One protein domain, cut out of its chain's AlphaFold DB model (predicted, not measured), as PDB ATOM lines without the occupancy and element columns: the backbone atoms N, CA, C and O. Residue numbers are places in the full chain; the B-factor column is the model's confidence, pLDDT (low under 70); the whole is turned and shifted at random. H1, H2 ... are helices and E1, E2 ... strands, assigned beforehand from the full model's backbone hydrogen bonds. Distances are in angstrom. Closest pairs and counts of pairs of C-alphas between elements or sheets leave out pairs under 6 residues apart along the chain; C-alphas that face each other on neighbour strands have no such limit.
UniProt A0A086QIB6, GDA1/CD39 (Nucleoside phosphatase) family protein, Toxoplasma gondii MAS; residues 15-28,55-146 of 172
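AT A GLANCE: This is residues 15 to 28 and 55 to 146 of the 172 residues of the protein "GDA1/CD39 (Nucleoside phosphatase) family protein" of Toxoplasma gondii MAS (UniProt A0A086QIB6). A small four-stranded sheet has one long helix, H3, packed along one face over E4, while a second long helix, H4, leads away from the sheet on the side opposite H3, its residues 134 to 144 sticking out as part of a free arm that runs to 146. Two shorter helices, H1 and H2, stand near the end of the sheet where E3 begins. The printed part has 106 residues, with four named helices and four named strands in the order E1 E2 H1 H2 E3 H3 E4 H4; the sheet is mixed, ordered E2, E1, E3, E4, and the class is mixed, helices and strands. It is only just compact, close to loose, with a radius of gyration of the C-alphas of 15.3 A and spans of 44 by 37 by 22 A.

HOW THE PARTS SIT: E3, residues 78 to 84, is an inner strand, antiparallel to E1, residues 15 to 20, with N 81 and O 17 3.0 A apart. E1 pairs with E3 over residues 15 to 18 and with E2, residues 23 to 25, over 18 to 20. E1 and E2 form an antiparallel hairpin, with N 20 and O 23 3.0 A apart. On the other side of E3, E4, residues 125 to 127, is its parallel neighbour, with N 126 and O 82 3.1 A apart. H3, residues 93 to 108, is on the sheet at a height of 7.8 A, making two layers, helix on one face of a sheet. It lies over E4 and runs along the strands, at 20 degrees to E4 on the local plane; their closest C-alphas, Cys 100 and Arg 126, are 5.8 A apart. E3, H3 and E4 form a strand-helix-strand unit, two parallel neighbour strands with a helix between, whose crossover is right-handed. H1, residues 56 to 64, and H2, residues 67 to 76, are close but not clearly touching, their closest C-alphas, Glu 62 and Lys 70, being 7.2 A apart, at a steep tilt of 42 degrees, opposite ways. H4, residues 130 to 144, is not on the sheet and is apart from H3. In H1, H2, H3 and H4 every O i to N i+4 pair is within hydrogen-bond range.

IN THESE COORDINATES: E3 spans 19.5 A, E1 15.5 A, E2 6.6 A and E4 7.3 A. H3 spans 22.5 A, H4 21.0 A, H2 14.4 A and H1 12.4 A. E1 begins at C-alpha 15 (15.191, -32.494, 13.689), H3 at C-alpha 93 (12.152, -16.517, 25.084), and H4 ends at C-alpha 144 (22.325, -33.637, -2.789).

THE WHOLE: The C-alphas of Glu 68 and Gln 92, the two farthest apart, are 45.8 A apart. Residues 29 to 54 are not printed; C-alphas 28 and 55 across the cut are 15.2 A apart. The link from H3 to E4, residues 109 to 124, is long, and its residues 118 to 119 pair, parallel, with 78 to 79 of E3. The mean pLDDT of the printed part is 82.2; residues 15 to 28 and 55 are under 70.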
ATOM      1  N   CYS A  15      14.096 -32.223  14.618       37.50
ATOM      2  CA  CYS A  15      15.191 -32.494  13.689       37.50
ATOM      3  C   CYS A  15      16.476 -32.740  14.491       37.50
ATOM      4  O   CYS A  15      17.227 -31.816  14.804       37.50
ATOM      5  N   VAL A  16      16.703 -34.001  14.866       40.38
ATOM      6  CA  VAL A  16      17.976 -34.449  15.442       40.38
ATOM      7  C   VAL A  16      18.910 -34.813  14.294       40.38
ATOM      8  O   VAL A  16      18.619 -35.738  13.535       40.38
ATOM      9  N   HIS A  17      20.029 -34.099  14.170       46.38
ATOM     10  CA  HIS A  17      21.059 -34.413  13.183       46.38
ATOM     11  C   HIS A  17      22.393 -34.660  13.880       46.38
ATOM     12  O   HIS A  17      22.994 -33.760  14.473       46.38
ATOM     13  N   VAL A  18      22.876 -35.898  13.774       40.22
ATOM     14  CA  VAL A  18      24.258 -36.238  14.118       40.22
ATOM     15  C   VAL A  18      25.066 -36.118  12.833       40.22
ATOM     16  O   VAL A  18      24.805 -36.831  11.861       40.22
ATOM     17  N   ARG A  19      26.003 -35.166  12.792       37.53
ATOM     18  CA  ARG A  19      26.865 -34.964  11.625       37.53
ATOM     19  C   ARG A  19      28.140 -35.774  11.835       37.53
ATOM     20  O   ARG A  19      28.904 -35.485  12.749       37.53
ATOM     21  N   LEU A  20      28.354 -36.781  10.998       34.12
ATOM     22  CA  LEU A  20      29.562 -37.604  10.998       34.12
ATOM     23  C   LEU A  20      30.481 -37.167   9.845       34.12
ATOM     24  O   LEU A  20      29.989 -36.635   8.840       34.12
ATOM     25  N   PRO A  21      31.807 -37.371   9.946       28.86
ATOM     26  CA  PRO A  21      32.672 -37.294   8.775       28.86
ATOM     27  C   PRO A  21      32.210 -38.365   7.773       28.86
ATOM     28  O   PRO A  21      32.358 -39.551   8.025       28.86
ATOM     29  N   GLY A  22      31.564 -37.945   6.678       32.84
ATOM     30  CA  GLY A  22      31.042 -38.842   5.635       32.84
ATOM     31  C   GLY A  22      29.513 -38.930   5.500       32.84
ATOM     32  O   GLY A  22      29.041 -39.582   4.575       32.84
ATOM     33  N   GLY A  23      28.715 -38.257   6.341       34.53
ATOM     34  CA  GLY A  23      27.254 -38.254   6.170       34.53
ATOM     35  C   GLY A  23      26.446 -37.725   7.358       34.53
ATOM     36  O   GLY A  23      26.976 -37.456   8.436       34.53
ATOM     37  N   VAL A  24      25.137 -37.556   7.147       36.62
ATOM     38  CA  VAL A  24      24.170 -37.103   8.160       36.62
ATOM     39  C   VAL A  24      23.350 -38.297   8.635       36.62
ATOM     40  O   VAL A  24      22.661 -38.927   7.836       36.62
ATOM     41  N   PHE A  25      23.384 -38.586   9.936       36.59
ATOM     42  CA  PHE A  25      22.474 -39.544  10.559       36.59
ATOM     43  C   PHE A  25      21.257 -38.802  11.130       36.59
ATOM     44  O   PHE A  25      21.396 -37.892  11.955       36.59
ATOM     45  N   SER A  26      20.064 -39.214  10.695       36.44
ATOM     46  CA  SER A  26      18.775 -38.823  11.273       36.44
ATOM     47  C   SER A  26      18.114 -40.070  11.867       36.44
ATOM     48  O   SER A  26      17.781 -40.981  11.106       36.44
ATOM     49  N   PRO A  27      17.918 -40.162  13.193       36.94
ATOM     50  CA  PRO A  27      17.188 -41.281  13.773       36.94
ATOM     51  C   PRO A  27      15.726 -41.244  13.300       36.94
ATOM     52  O   PRO A  27      15.064 -40.209  13.376       36.94
ATOM     53  N   GLY A  28      15.245 -42.367  12.763       30.62
ATOM     54  CA  GLY A  28      13.909 -42.501  12.183       30.62
ATOM     55  C   GLY A  28      12.766 -42.355  13.197       30.62
ATOM     56  O   GLY A  28      12.903 -42.657  14.380       30.62
ATOM     57  N   THR A  55      22.262 -43.543  24.365       66.62
ATOM     58  CA  THR A  55      23.253 -44.568  23.957       66.62
ATOM     59  C   THR A  55      22.979 -45.272  22.632       66.62
ATOM     60  O   THR A  55      23.919 -45.802  22.046       66.62
ATOM     61  N   ALA A  56      21.749 -45.246  22.107       81.38
ATOM     62  CA  ALA A  56      21.411 -45.956  20.866       81.38
ATOM     63  C   ALA A  56      22.267 -45.504  19.665       81.38
ATOM     64  O   ALA A  56      22.679 -46.321  18.848       81.38
ATOM     65  N   TRP A  57      22.589 -44.210  19.597       84.56
ATOM     66  CA  TRP A  57      23.481 -43.650  18.579       84.56
ATOM     67  C   TRP A  57      24.917 -44.186  18.708       84.56
ATOM     68  O   TRP A  57      25.549 -44.485  17.700       84.56
ATOM     69  N   ALA A  58      25.418 -44.357  19.936       88.38
ATOM     70  CA  ALA A  58      26.764 -44.857  20.195       88.38
ATOM     71  C   ALA A  58      26.883 -46.333  19.798       88.38
ATOM     72  O   ALA A  58      27.830 -46.703  19.112       88.38
ATOM     73  N   SER A  59      25.881 -47.152  20.139       88.25
ATOM     74  CA  SER A  59      25.789 -48.541  19.668       88.25
ATOM     75  C   SER A  59      25.683 -48.629  18.143       88.25
ATOM     76  O   SER A  59      26.290 -49.509  17.540       88.25
ATOM     77  N   TRP A  60      24.934 -47.721  17.507       89.75
ATOM     78  CA  TRP A  60      24.827 -47.680  16.048       89.75
ATOM     79  C   TRP A  60      26.180 -47.387  15.392       89.75
ATOM     80  O   TRP A  60      26.577 -48.118  14.490       89.75
ATOM     81  N   MET A  61      26.913 -46.379  15.873       89.19
ATOM     82  CA  MET A  61      28.250 -46.064  15.356       89.19
ATOM     83  C   MET A  61      29.226 -47.218  15.571       89.19
ATOM     84  O   MET A  61      29.967 -47.570  14.660       89.19
ATOM     85  N   GLU A  62      29.188 -47.849  16.744       92.31
ATOM     86  CA  GLU A  62      30.049 -48.989  17.050       92.31
ATOM     87  C   GLU A  62      29.818 -50.177  16.099       92.31
ATOM     88  O   GLU A  62      30.761 -50.896  15.775       92.31
ATOM     89  N   ALA A  63      28.583 -50.362  15.624       92.00
ATOM     90  CA  ALA A  63      28.223 -51.435  14.702       92.00
ATOM     91  C   ALA A  63      28.510 -51.126  13.220       92.00
ATOM     92  O   ALA A  63      28.620 -52.063  12.433       92.00
ATOM     93  N   HIS A  64      28.585 -49.851  12.826       92.62
ATOM     94  CA  HIS A  64      28.641 -49.452  11.409       92.62
ATOM     95  C   HIS A  64      29.955 -48.789  10.985       92.62
ATOM     96  O   HIS A  64      30.200 -48.688   9.787       92.62
ATOM     97  N   LEU A  65      30.788 -48.338  11.925       92.50
ATOM     98  CA  LEU A  65      32.111 -47.787  11.626       92.50
ATOM     99  C   LEU A  65      33.175 -48.889  11.630       92.50
ATOM    100  O   LEU A  65      33.123 -49.807  12.450       92.50
ATOM    101  N   SER A  66      34.163 -48.772  10.745       94.06
ATOM    102  CA  SER A  66      35.396 -49.570  10.800       94.06
ATOM    103  C   SER A  66      36.248 -49.204  12.022       94.06
ATOM    104  O   SER A  66      36.105 -48.118  12.583       94.06
ATOM    105  N   GLU A  67      37.159 -50.082  12.448       94.44
ATOM    106  CA  GLU A  67      38.005 -49.824  13.626       94.44
ATOM    107  C   GLU A  67      38.861 -48.559  13.467       94.44
ATOM    108  O   GLU A  67      38.997 -47.772  14.408       94.44
ATOM    109  N   GLU A  68      39.370 -48.299  12.263       93.62
ATOM    110  CA  GLU A  68      40.127 -47.090  11.949       93.62
ATOM    111  C   GLU A  68      39.263 -45.827  12.101       93.62
ATOM    112  O   GLU A  68      39.692 -44.844  12.716       93.62
ATOM    113  N   GLU A  69      38.025 -45.854  11.599       92.75
ATOM    114  CA  GLU A  69      37.075 -44.744  11.736       92.75
ATOM    115  C   GLU A  69      36.672 -44.529  13.196       92.75
ATOM    116  O   GLU A  69      36.588 -43.387  13.647       92.75
ATOM    117  N   LYS A  70      36.482 -45.601  13.974       93.19
ATOM    118  CA  LYS A  70      36.168 -45.496  15.405       93.19
ATOM    119  C   LYS A  70      37.261 -44.754  16.161       93.19
ATOM    120  O   LYS A  70      36.945 -43.877  16.966       93.19
ATOM    121  N   VAL A  71      38.534 -45.071  15.906       93.31
ATOM    122  CA  VAL A  71      39.671 -44.384  16.543       93.31
ATOM    123  C   VAL A  71      39.648 -42.892  16.211       93.31
ATOM    124  O   VAL A  71      39.759 -42.060  17.114       93.31
ATOM    125  N   GLN A  72      39.436 -42.541  14.942       91.88
ATOM    126  CA  GLN A  72      39.372 -41.144  14.507       91.88
ATOM    127  C   GLN A  72      38.185 -40.398  15.126       91.88
ATOM    128  O   GLN A  72      38.350 -39.302  15.666       91.88
ATOM    129  N   VAL A  73      36.993 -40.995  15.103       92.12
ATOM    130  CA  VAL A  73      35.767 -40.386  15.632       92.12
ATOM    131  C   VAL A  73      35.843 -40.214  17.150       92.12
ATOM    132  O   VAL A  73      35.418 -39.181  17.670       92.12
ATOM    133  N   LYS A  74      36.427 -41.170  17.883       92.81
ATOM    134  CA  LYS A  74      36.649 -41.045  19.335       92.81
ATOM    135  C   LYS A  74      37.663 -39.946  19.663       92.81
ATOM    136  O   LYS A  74      37.463 -39.223  20.636       92.81
ATOM    137  N   ALA A  75      38.707 -39.787  18.846       91.75
ATOM    138  CA  ALA A  75      39.710 -38.740  19.028       91.75
ATOM    139  C   ALA A  75      39.163 -37.330  18.735       91.75
ATOM    140  O   ALA A  75      39.435 -36.398  19.491       91.75
ATOM    141  N   LEU A  76      38.384 -37.170  17.660       92.12
ATOM    142  CA  LEU A  76      37.847 -35.870  17.231       92.12
ATOM    143  C   LEU A  76      36.566 -35.468  17.974       92.12
ATOM    144  O   LEU A  76      36.287 -34.281  18.144       92.12
ATOM    145  N   GLY A  77      35.794 -36.449  18.438       89.75
ATOM    146  CA  GLY A  77      34.447 -36.239  18.947       89.75
ATOM    147  C   GLY A  77      33.416 -36.076  17.828       89.75
ATOM    148  O   GLY A  77      33.728 -35.843  16.661       89.75
ATOM    149  N   VAL A  78      32.148 -36.214  18.203       90.69
ATOM    150  CA  VAL A  78      31.004 -36.222  17.291       90.69
ATOM    151  C   VAL A  78      30.212 -34.925  17.463       90.69
ATOM    152  O   VAL A  78      29.600 -34.726  18.520       90.69
ATOM    153  N   PRO A  79      30.187 -34.032  16.457       92.06
ATOM    154  CA  PRO A  79      29.379 -32.826  16.529       92.06
ATOM    155  C   PRO A  79      27.887 -33.178  16.476       92.06
ATOM    156  O   PRO A  79      27.397 -33.852  15.566       92.06
ATOM    157  N   PHE A  80      27.148 -32.690  17.465       89.88
ATOM    158  CA  PHE A  80      25.723 -32.921  17.631       89.88
ATOM    159  C   PHE A  80      24.954 -31.632  17.357       89.88
ATOM    160  O   PHE A  80      25.149 -30.625  18.040       89.88
ATOM    161  N   THR A  81      24.061 -31.672  16.369       90.69
ATOM    162  CA  THR A  81      23.248 -30.519  15.976       90.69
ATOM    163  C   THR A  81      21.790 -30.760  16.348       90.69
ATOM    164  O   THR A  81      21.203 -31.794  16.029       90.69
ATOM    165  N   PHE A  82      21.198 -29.786  17.031       89.81
ATOM    166  CA  PHE A  82      19.809 -29.794  17.452       89.81
ATOM    167  C   PHE A  82      19.166 -28.459  17.102       89.81
ATOM    168  O   PHE A  82      19.452 -27.432  17.723       89.81
ATOM    169  N   TYR A  83      18.255 -28.490  16.136       89.94
ATOM    170  CA  TYR A  83      17.475 -27.321  15.771       89.94
ATOM    171  C   TYR A  83      16.018 -27.528  16.135       89.94
ATOM    172  O   TYR A  83      15.366 -28.468  15.682       89.94
ATOM    173  N   SER A  84      15.518 -26.638  16.986       87.06
ATOM    174  CA  SER A  84      14.091 -26.558  17.259       87.06
ATOM    175  C   SER A  84      13.445 -25.575  16.290       87.06
ATOM    176  O   SER A  84      13.974 -24.487  16.088       87.06
ATOM    177  N   THR A  85      12.334 -25.968  15.677       86.81
ATOM    178  CA  THR A  85      11.607 -25.156  14.692       86.81
ATOM    179  C   THR A  85      10.311 -24.617  15.316       86.81
ATOM    180  O   THR A  85      10.246 -24.387  16.527       86.81
ATOM    181  N   ALA A  86       9.247 -24.454  14.524       78.25
ATOM    182  CA  ALA A  86       7.991 -23.815  14.916       78.25
ATOM    183  C   ALA A  86       7.393 -24.289  16.259       78.25
ATOM    184  O   ALA A  86       6.783 -23.498  16.971       78.25
ATOM    185  N   GLY A  87       7.599 -25.552  16.650       75.12
ATOM    186  CA  GLY A  87       6.996 -26.134  17.855       75.12
ATOM    187  C   GLY A  87       7.426 -25.518  19.193       75.12
ATOM    188  O   GLY A  87       6.761 -25.773  20.196       75.12
ATOM    189  N   VAL A  88       8.510 -24.734  19.241       76.12
ATOM    190  CA  VAL A  88       8.947 -24.035  20.470       76.12
ATOM    191  C   VAL A  88       8.868 -22.513  20.373       76.12
ATOM    192  O   VAL A  88       9.249 -21.829  21.321       76.12
ATOM    193  N   HIS A  89       8.406 -21.975  19.244       75.62
ATOM    194  CA  HIS A  89       8.420 -20.532  18.997       75.62
ATOM    195  C   HIS A  89       7.370 -19.781  19.818       75.62
ATOM    196  O   HIS A  89       7.619 -18.647  20.208       75.62
ATOM    197  N   ASP A  90       6.253 -20.431  20.147       79.00
ATOM    198  CA  ASP A  90       5.161 -19.821  20.921       79.00
ATOM    199  C   ASP A  90       5.452 -19.747  22.434       79.00
ATOM    200  O   ASP A  90       4.654 -19.221  23.213       79.00
ATOM    201  N   PHE A  91       6.591 -20.285  22.881       81.00
ATOM    202  CA  PHE A  91       7.031 -20.168  24.268       81.00
ATOM    203  C   PHE A  91       7.796 -18.865  24.487       81.00
ATOM    204  O   PHE A  91       8.501 -18.375  23.609       81.00
ATOM    205  N   GLN A  92       7.720 -18.337  25.709       82.75
ATOM    206  CA  GLN A  92       8.498 -17.163  26.106       82.75
ATOM    207  C   GLN A  92      10.002 -17.415  25.915       82.75
ATOM    208  O   GLN A  92      10.494 -18.503  26.232       82.75
ATOM    209  N   ASP A  93      10.736 -16.396  25.459       83.94
ATOM    210  CA  ASP A  93      12.152 -16.517  25.084       83.94
ATOM    211  C   ASP A  93      13.009 -17.148  26.186       83.94
ATOM    212  O   ASP A  93      13.777 -18.076  25.933       83.94
ATOM    213  N   TRP A  94      12.808 -16.737  27.444       84.62
ATOM    214  CA  TRP A  94      13.567 -17.282  28.570       84.62
ATOM    215  C   TRP A  94      13.373 -18.795  28.741       84.62
ATOM    216  O   TRP A  94      14.305 -19.485  29.151       84.62
ATOM    217  N   TYR A  95      12.188 -19.333  28.434       86.50
ATOM    218  CA  TYR A  95      11.914 -20.764  28.550       86.50
ATOM    219  C   TYR A  95      12.664 -21.538  27.468       86.50
ATOM    220  O   TYR A  95      13.371 -22.505  27.764       86.50
ATOM    221  N   ARG A  96      12.569 -21.067  26.222       84.06
ATOM    222  CA  ARG A  96      13.272 -21.634  25.066       84.06
ATOM    223  C   ARG A  96      14.789 -21.617  25.267       84.06
ATOM    224  O   ARG A  96      15.460 -22.624  25.024       84.06
ATOM    225  N   ASP A  97      15.328 -20.510  25.765       86.50
ATOM    226  CA  ASP A  97      16.766 -20.337  25.955       86.50
ATOM    227  C   ASP A  97      17.295 -21.226  27.090       86.50
ATOM    228  O   ASP A  97      18.342 -21.871  26.953       86.50
ATOM    229  N   ARG A  98      16.544 -21.336  28.197       88.50
ATOM    230  CA  ARG A  98      16.868 -22.252  29.304       88.50
ATOM    231  C   ARG A  98      16.778 -23.712  28.876       88.50
ATOM    232  O   ARG A  98      17.644 -24.497  29.263       88.50
ATOM    233  N   PHE A  99      15.798 -24.065  28.050       87.88
ATOM    234  CA  PHE A  99      15.690 -25.396  27.462       87.88
ATOM    235  C   PHE A  99      16.921 -25.733  26.607       87.88
ATOM    236  O   PHE A  99      17.567 -26.756  26.835       87.88
ATOM    237  N   CYS A 100      17.323 -24.840  25.695       88.50
ATOM    238  CA  CYS A 100      18.514 -25.045  24.862       88.50
ATOM    239  C   CYS A 100      19.808 -25.091  25.693       88.50
ATOM    240  O   CYS A 100      20.741 -25.821  25.361       88.50
ATOM    241  N   LEU A 101      19.903 -24.319  26.780       91.06
ATOM    242  CA  LEU A 101      21.037 -24.381  27.706       91.06
ATOM    243  C   LEU A 101      21.126 -25.740  28.415       91.06
ATOM    244  O   LEU A 101      22.187 -26.364  28.397       91.06
ATOM    245  N   ALA A 102      20.017 -26.215  28.987       91.19
ATOM    246  CA  ALA A 102      19.960 -27.510  29.660       91.19
ATOM    247  C   ALA A 102      20.291 -28.662  28.698       91.19
ATOM    248  O   ALA A 102      21.043 -29.574  29.048       91.19
ATOM    249  N   LEU A 103      19.794 -28.588  27.461       90.12
ATOM    250  CA  LEU A 103      20.076 -29.581  26.432       90.12
ATOM    251  C   LEU A 103      21.566 -29.619  26.065       90.12
ATOM    252  O   LEU A 103      22.165 -30.692  26.069       90.12
ATOM    253  N   ARG A 104      22.196 -28.458  25.838       93.12
ATOM    254  CA  ARG A 104      23.645 -28.369  25.576       93.12
ATOM    255  C   ARG A 104      24.469 -28.975  26.704       93.12
ATOM    256  O   ARG A 104      25.398 -29.734  26.441       93.12
ATOM    257  N   GLN A 105      24.110 -28.681  27.952       93.12
ATOM    258  CA  GLN A 105      24.792 -29.248  29.114       93.12
ATOM    259  C   GLN A 105      24.632 -30.773  29.182       93.12
ATOM    260  O   GLN A 105      25.592 -31.468  29.505       93.12
ATOM    261  N   SER A 106      23.452 -31.304  28.856       90.44
ATOM    262  CA  SER A 106      23.220 -32.750  28.821       90.44
ATOM    263  C   SER A 106      23.989 -33.449  27.695       90.44
ATOM    264  O   SER A 106      24.449 -34.570  27.894       90.44
ATOM    265  N   ILE A 107      24.118 -32.815  26.527       89.06
ATOM    266  CA  ILE A 107      24.845 -33.370  25.376       89.06
ATOM    267  C   ILE A 107      26.351 -33.372  25.649       89.06
ATOM    268  O   ILE A 107      26.991 -34.411  25.527       89.06
ATOM    269  N   ASN A 108      26.914 -32.237  26.074       91.50
ATOM    270  CA  ASN A 108      28.360 -32.100  26.292       91.50
ATOM    271  C   ASN A 108      28.885 -32.941  27.467       91.50
ATOM    272  O   ASN A 108      30.071 -33.254  27.506       91.50
ATOM    273  N   ASN A 109      28.013 -33.315  28.408       90.38
ATOM    274  CA  ASN A 109      28.345 -34.203  29.525       90.38
ATOM    275  C   ASN A 109      27.862 -35.645  29.305       90.38
ATOM    276  O   ASN A 109      27.841 -36.433  30.252       90.38
ATOM    277  N   ASN A 110      27.426 -35.996  28.091       86.25
ATOM    278  CA  ASN A 110      26.998 -37.354  27.794       86.25
ATOM    279  C   ASN A 110      28.175 -38.328  27.934       86.25
ATOM    280  O   ASN A 110      29.264 -38.098  27.410       86.25
ATOM    281  N   THR A 111      27.920 -39.438  28.619       86.00
ATOM    282  CA  THR A 111      28.832 -40.574  28.706       86.00
ATOM    283  C   THR A 111      28.147 -41.813  28.141       86.00
ATOM    284  O   THR A 111      26.934 -41.994  28.269       86.00
ATOM    285  N   ASN A 112      28.928 -42.669  27.491       87.12
ATOM    286  CA  ASN A 112      28.490 -43.963  26.978       87.12
ATOM    287  C   ASN A 112      29.606 -44.995  27.160       87.12
ATOM    288  O   ASN A 112      30.763 -44.642  27.391       87.12
ATOM    289  N   GLU A 113      29.235 -46.264  27.041       89.12
ATOM    290  CA  GLU A 113      30.109 -47.421  27.253       89.12
ATOM    291  C   GLU A 113      31.236 -47.534  26.208       89.12
ATOM    292  O   GLU A 113      32.284 -48.102  26.487       89.12
ATOM    293  N   PHE A 114      31.061 -46.929  25.028       90.00
ATOM    294  CA  PHE A 114      32.030 -46.966  23.926       90.00
ATOM    295  C   PHE A 114      32.956 -45.743  23.877       90.00
ATOM    296  O   PHE A 114      33.778 -45.626  22.966       90.00
ATOM    297  N   HIS A 115      32.832 -44.837  24.854       90.44
ATOM    298  CA  HIS A 115      33.639 -43.624  25.007       90.44
ATOM    299  C   HIS A 115      33.569 -42.625  23.838       90.44
ATOM    300  O   HIS A 115      34.481 -41.819  23.657       90.44
ATOM    301  N   TYR A 116      32.480 -42.606  23.066       90.94
ATOM    302  CA  TYR A 116      32.259 -41.528  22.098       90.94
ATOM    303  C   TYR A 116      31.909 -40.222  22.808       90.94
ATOM    304  O   TYR A 116      31.066 -40.205  23.703       90.94
ATOM    305  N   LYS A 117      32.504 -39.109  22.382       92.00
ATOM    306  CA  LYS A 117      32.224 -37.790  22.957       92.00
ATOM    307  C   LYS A 117      31.314 -36.991  22.034       92.00
ATOM    308  O   LYS A 117      31.724 -36.660  20.927       92.00
ATOM    309  N   LEU A 118      30.110 -36.652  22.492       91.12
ATOM    310  CA  LEU A 118      29.266 -35.678  21.796       91.12
ATOM    311  C   LEU A 118      29.749 -34.255  22.081       91.12
ATOM    312  O   LEU A 118      30.141 -33.936  23.204       91.12
ATOM    313  N   LEU A 119      29.689 -33.401  21.064       91.56
ATOM    314  CA  LEU A 119      30.097 -32.002  21.135       91.56
ATOM    315  C   LEU A 119      29.000 -31.107  20.562       91.56
ATOM    316  O   LEU A 119      28.543 -31.317  19.443       91.56
ATOM    317  N   THR A 120      28.595 -30.081  21.302       93.81
ATOM    318  CA  THR A 120      27.658 -29.062  20.822       93.81
ATOM    319  C   THR A 120      27.989 -27.669  21.364       93.81
ATOM    320  O   THR A 120      28.669 -27.514  22.382       93.81
ATOM    321  N   SER A 121      27.474 -26.641  20.691       94.06
ATOM    322  CA  SER A 121      27.645 -25.221  21.007       94.06
ATOM    323  C   SER A 121      26.308 -24.469  20.929       94.06
ATOM    324  O   SER A 121      25.268 -25.036  20.592       94.06
ATOM    325  N   SER A 122      26.312 -23.169  21.243       93.44
ATOM    326  CA  SER A 122      25.163 -22.273  21.011       93.44
ATOM    327  C   SER A 122      24.719 -22.195  19.555       93.44
ATOM    328  O   SER A 122      23.549 -21.941  19.296       93.44
ATOM    329  N   GLU A 123      25.632 -22.412  18.616       92.25
ATOM    330  CA  GLU A 123      25.346 -22.338  17.183       92.25
ATOM    331  C   GLU A 123      24.724 -23.638  16.665       92.25
ATOM    332  O   GLU A 123      23.896 -23.614  15.752       92.25
ATOM    333  N   LEU A 124      25.097 -24.766  17.279       90.25
ATOM    334  CA  LEU A 124      24.645 -26.107  16.909       90.25
ATOM    335  C   LEU A 124      23.392 -26.550  17.667       90.25
ATOM    336  O   LEU A 124      22.695 -27.447  17.210       90.25
ATOM    337  N   THR A 125      23.088 -25.973  18.830       92.00
ATOM    338  CA  THR A 125      21.882 -26.302  19.607       92.00
ATOM    339  C   THR A 125      21.113 -25.044  19.976       92.00
ATOM    340  O   THR A 125      21.416 -24.379  20.970       92.00
ATOM    341  N   ARG A 126      20.106 -24.728  19.155       91.19
ATOM    342  CA  ARG A 126      19.275 -23.523  19.265       91.19
ATOM    343  C   ARG A 126      17.940 -23.689  18.544       91.19
ATOM    344  O   ARG A 126      17.747 -24.633  17.783       91.19
ATOM    345  N   ALA A 127      17.030 -22.746  18.755       89.69
ATOM    346  CA  ALA A 127      15.894 -22.590  17.859       89.69
ATOM    347  C   ALA A 127      16.325 -21.902  16.553       89.69
ATOM    348  O   ALA A 127      17.260 -21.092  16.549       89.69
ATOM    349  N   ILE A 128      15.651 -22.246  15.459       89.19
ATOM    350  CA  ILE A 128      15.863 -21.664  14.135       89.19
ATOM    351  C   ILE A 128      14.546 -21.103  13.611       89.19
ATOM    352  O   ILE A 128      13.481 -21.673  13.825       89.19
ATOM    353  N   THR A 129      14.613 -19.985  12.904       90.12
ATOM    354  CA  THR A 129      13.451 -19.384  12.248       90.12
ATOM    355  C   THR A 129      12.969 -20.244  11.076       90.12
ATOM    356  O   THR A 129      13.717 -21.047  10.519       90.12
ATOM    357  N   GLY A 130      11.719 -20.038  10.643       88.56
ATOM    358  CA  GLY A 130      11.203 -20.711   9.444       88.56
ATOM    359  C   GLY A 130      11.996 -20.366   8.176       88.56
ATOM    360  O   GLY A 130      12.162 -21.212   7.303       88.56
ATOM    361  N   ALA A 131      12.547 -19.148   8.097       92.38
ATOM    362  CA  ALA A 131      13.431 -18.753   7.004       92.38
ATOM    363  C   ALA A 131      14.739 -19.561   7.017       92.38
ATOM    364  O   ALA A 131      15.140 -20.086   5.984       92.38
ATOM    365  N   GLU A 132      15.380 -19.726   8.181       92.50
ATOM    366  CA  GLU A 132      16.581 -20.564   8.316       92.50
ATOM    367  C   GLU A 132      16.309 -22.032   7.962       92.50
ATOM    368  O   GLU A 132      17.110 -22.648   7.261       92.50
ATOM    369  N   GLU A 133      15.166 -22.584   8.384       91.25
ATOM    370  CA  GLU A 133      14.741 -23.935   7.995       91.25
ATOM    371  C   GLU A 133      14.612 -24.061   6.467       91.25
ATOM    372  O   GLU A 133      15.124 -25.017   5.878       91.25
ATOM    373  N   ALA A 134      14.002 -23.068   5.809       91.00
ATOM    374  CA  ALA A 134      13.896 -23.023   4.353       91.00
ATOM    375  C   ALA A 134      15.273 -22.923   3.672       91.00
ATOM    376  O   ALA A 134      15.521 -23.625   2.689       91.00
ATOM    377  N   PHE A 135      16.197 -22.122   4.213       94.81
ATOM    378  CA  PHE A 135      17.575 -22.051   3.720       94.81
ATOM    379  C   PHE A 135      18.305 -23.390   3.861       94.81
ATOM    380  O   PHE A 135      18.947 -23.835   2.909       94.81
ATOM    381  N   PHE A 136      18.183 -24.080   4.999       91.50
ATOM    382  CA  PHE A 136      18.779 -25.408   5.165       91.50
ATOM    383  C   PHE A 136      18.190 -26.430   4.193       91.50
ATOM    384  O   PHE A 136      18.945 -27.205   3.605       91.50
ATOM    385  N   ALA A 137      16.875 -26.404   3.961       90.19
ATOM    386  CA  ALA A 137      16.233 -27.257   2.965       90.19
ATOM    387  C   ALA A 137      16.744 -26.959   1.545       90.19
ATOM    388  O   ALA A 137      17.068 -27.885   0.798       90.19
ATOM    389  N   PHE A 138      16.887 -25.679   1.189       92.06
ATOM    390  CA  PHE A 138      17.449 -25.258  -0.093       92.06
ATOM    391  C   PHE A 138      18.877 -25.782  -0.281       92.06
ATOM    392  O   PHE A 138      19.176 -26.401  -1.305       92.06
ATOM    393  N   PHE A 139      19.756 -25.591   0.707       90.94
ATOM    394  CA  PHE A 139      21.127 -26.099   0.642       90.94
ATOM    395  C   PHE A 139      21.173 -27.623   0.575       90.94
ATOM    396  O   PHE A 139      21.915 -28.162  -0.241       90.94
ATOM    397  N   ALA A 140      20.362 -28.322   1.371       90.38
ATOM    398  CA  ALA A 140      20.307 -29.778   1.357       90.38
ATOM    399  C   ALA A 140      19.922 -30.308  -0.032       90.38
ATOM    400  O   ALA A 140      20.633 -31.145  -0.583       90.38
ATOM    401  N   VAL A 141      18.858 -29.777  -0.641       91.75
ATOM    402  CA  VAL A 141      18.413 -30.203  -1.978       91.75
ATOM    403  C   VAL A 141      19.470 -29.900  -3.036       91.75
ATOM    404  O   VAL A 141      19.800 -30.771  -3.839       91.75
ATOM    405  N   ASN A 142      20.038 -28.694  -3.048       91.50
ATOM    406  CA  ASN A 142      21.025 -28.327  -4.062       91.50
ATOM    407  C   ASN A 142      22.364 -29.062  -3.874       91.50
ATOM    408  O   ASN A 142      23.012 -29.407  -4.859       91.50
ATOM    409  N   HIS A 143      22.765 -29.366  -2.640       89.62
ATOM    410  CA  HIS A 143      23.956 -30.170  -2.375       89.62
ATOM    411  C   HIS A 143      23.757 -31.625  -2.815       89.62
ATOM    412  O   HIS A 143      24.575 -32.152  -3.566       89.62
ATOM    413  N   LEU A 144      22.638 -32.249  -2.428       88.75
ATOM    414  CA  LEU A 144      22.325 -33.637  -2.789       88.75
ATOM    415  C   LEU A 144      22.101 -33.828  -4.295       88.75
ATOM    416  O   LEU A 144      22.377 -34.899  -4.824       88.75
ATOM    417  N   THR A 145      21.628 -32.796  -4.998       90.19
ATOM    418  CA  THR A 145      21.469 -32.814  -6.464       90.19
ATOM    419  C   THR A 145      22.727 -32.376  -7.219       90.19
ATOM    420  O   THR A 145      22.677 -32.200  -8.434       90.19
ATOM    421  N   GLY A 146      23.854 -32.188  -6.521       86.88
ATOM    422  CA  GLY A 146      25.138 -31.846  -7.134       86.88
ATOM    423  C   GLY A 146      25.204 -30.437  -7.728       86.88
ATOM    424  O   GLY A 146      26.107 -30.146  -8.499       86.88
TER     425      GLY A 146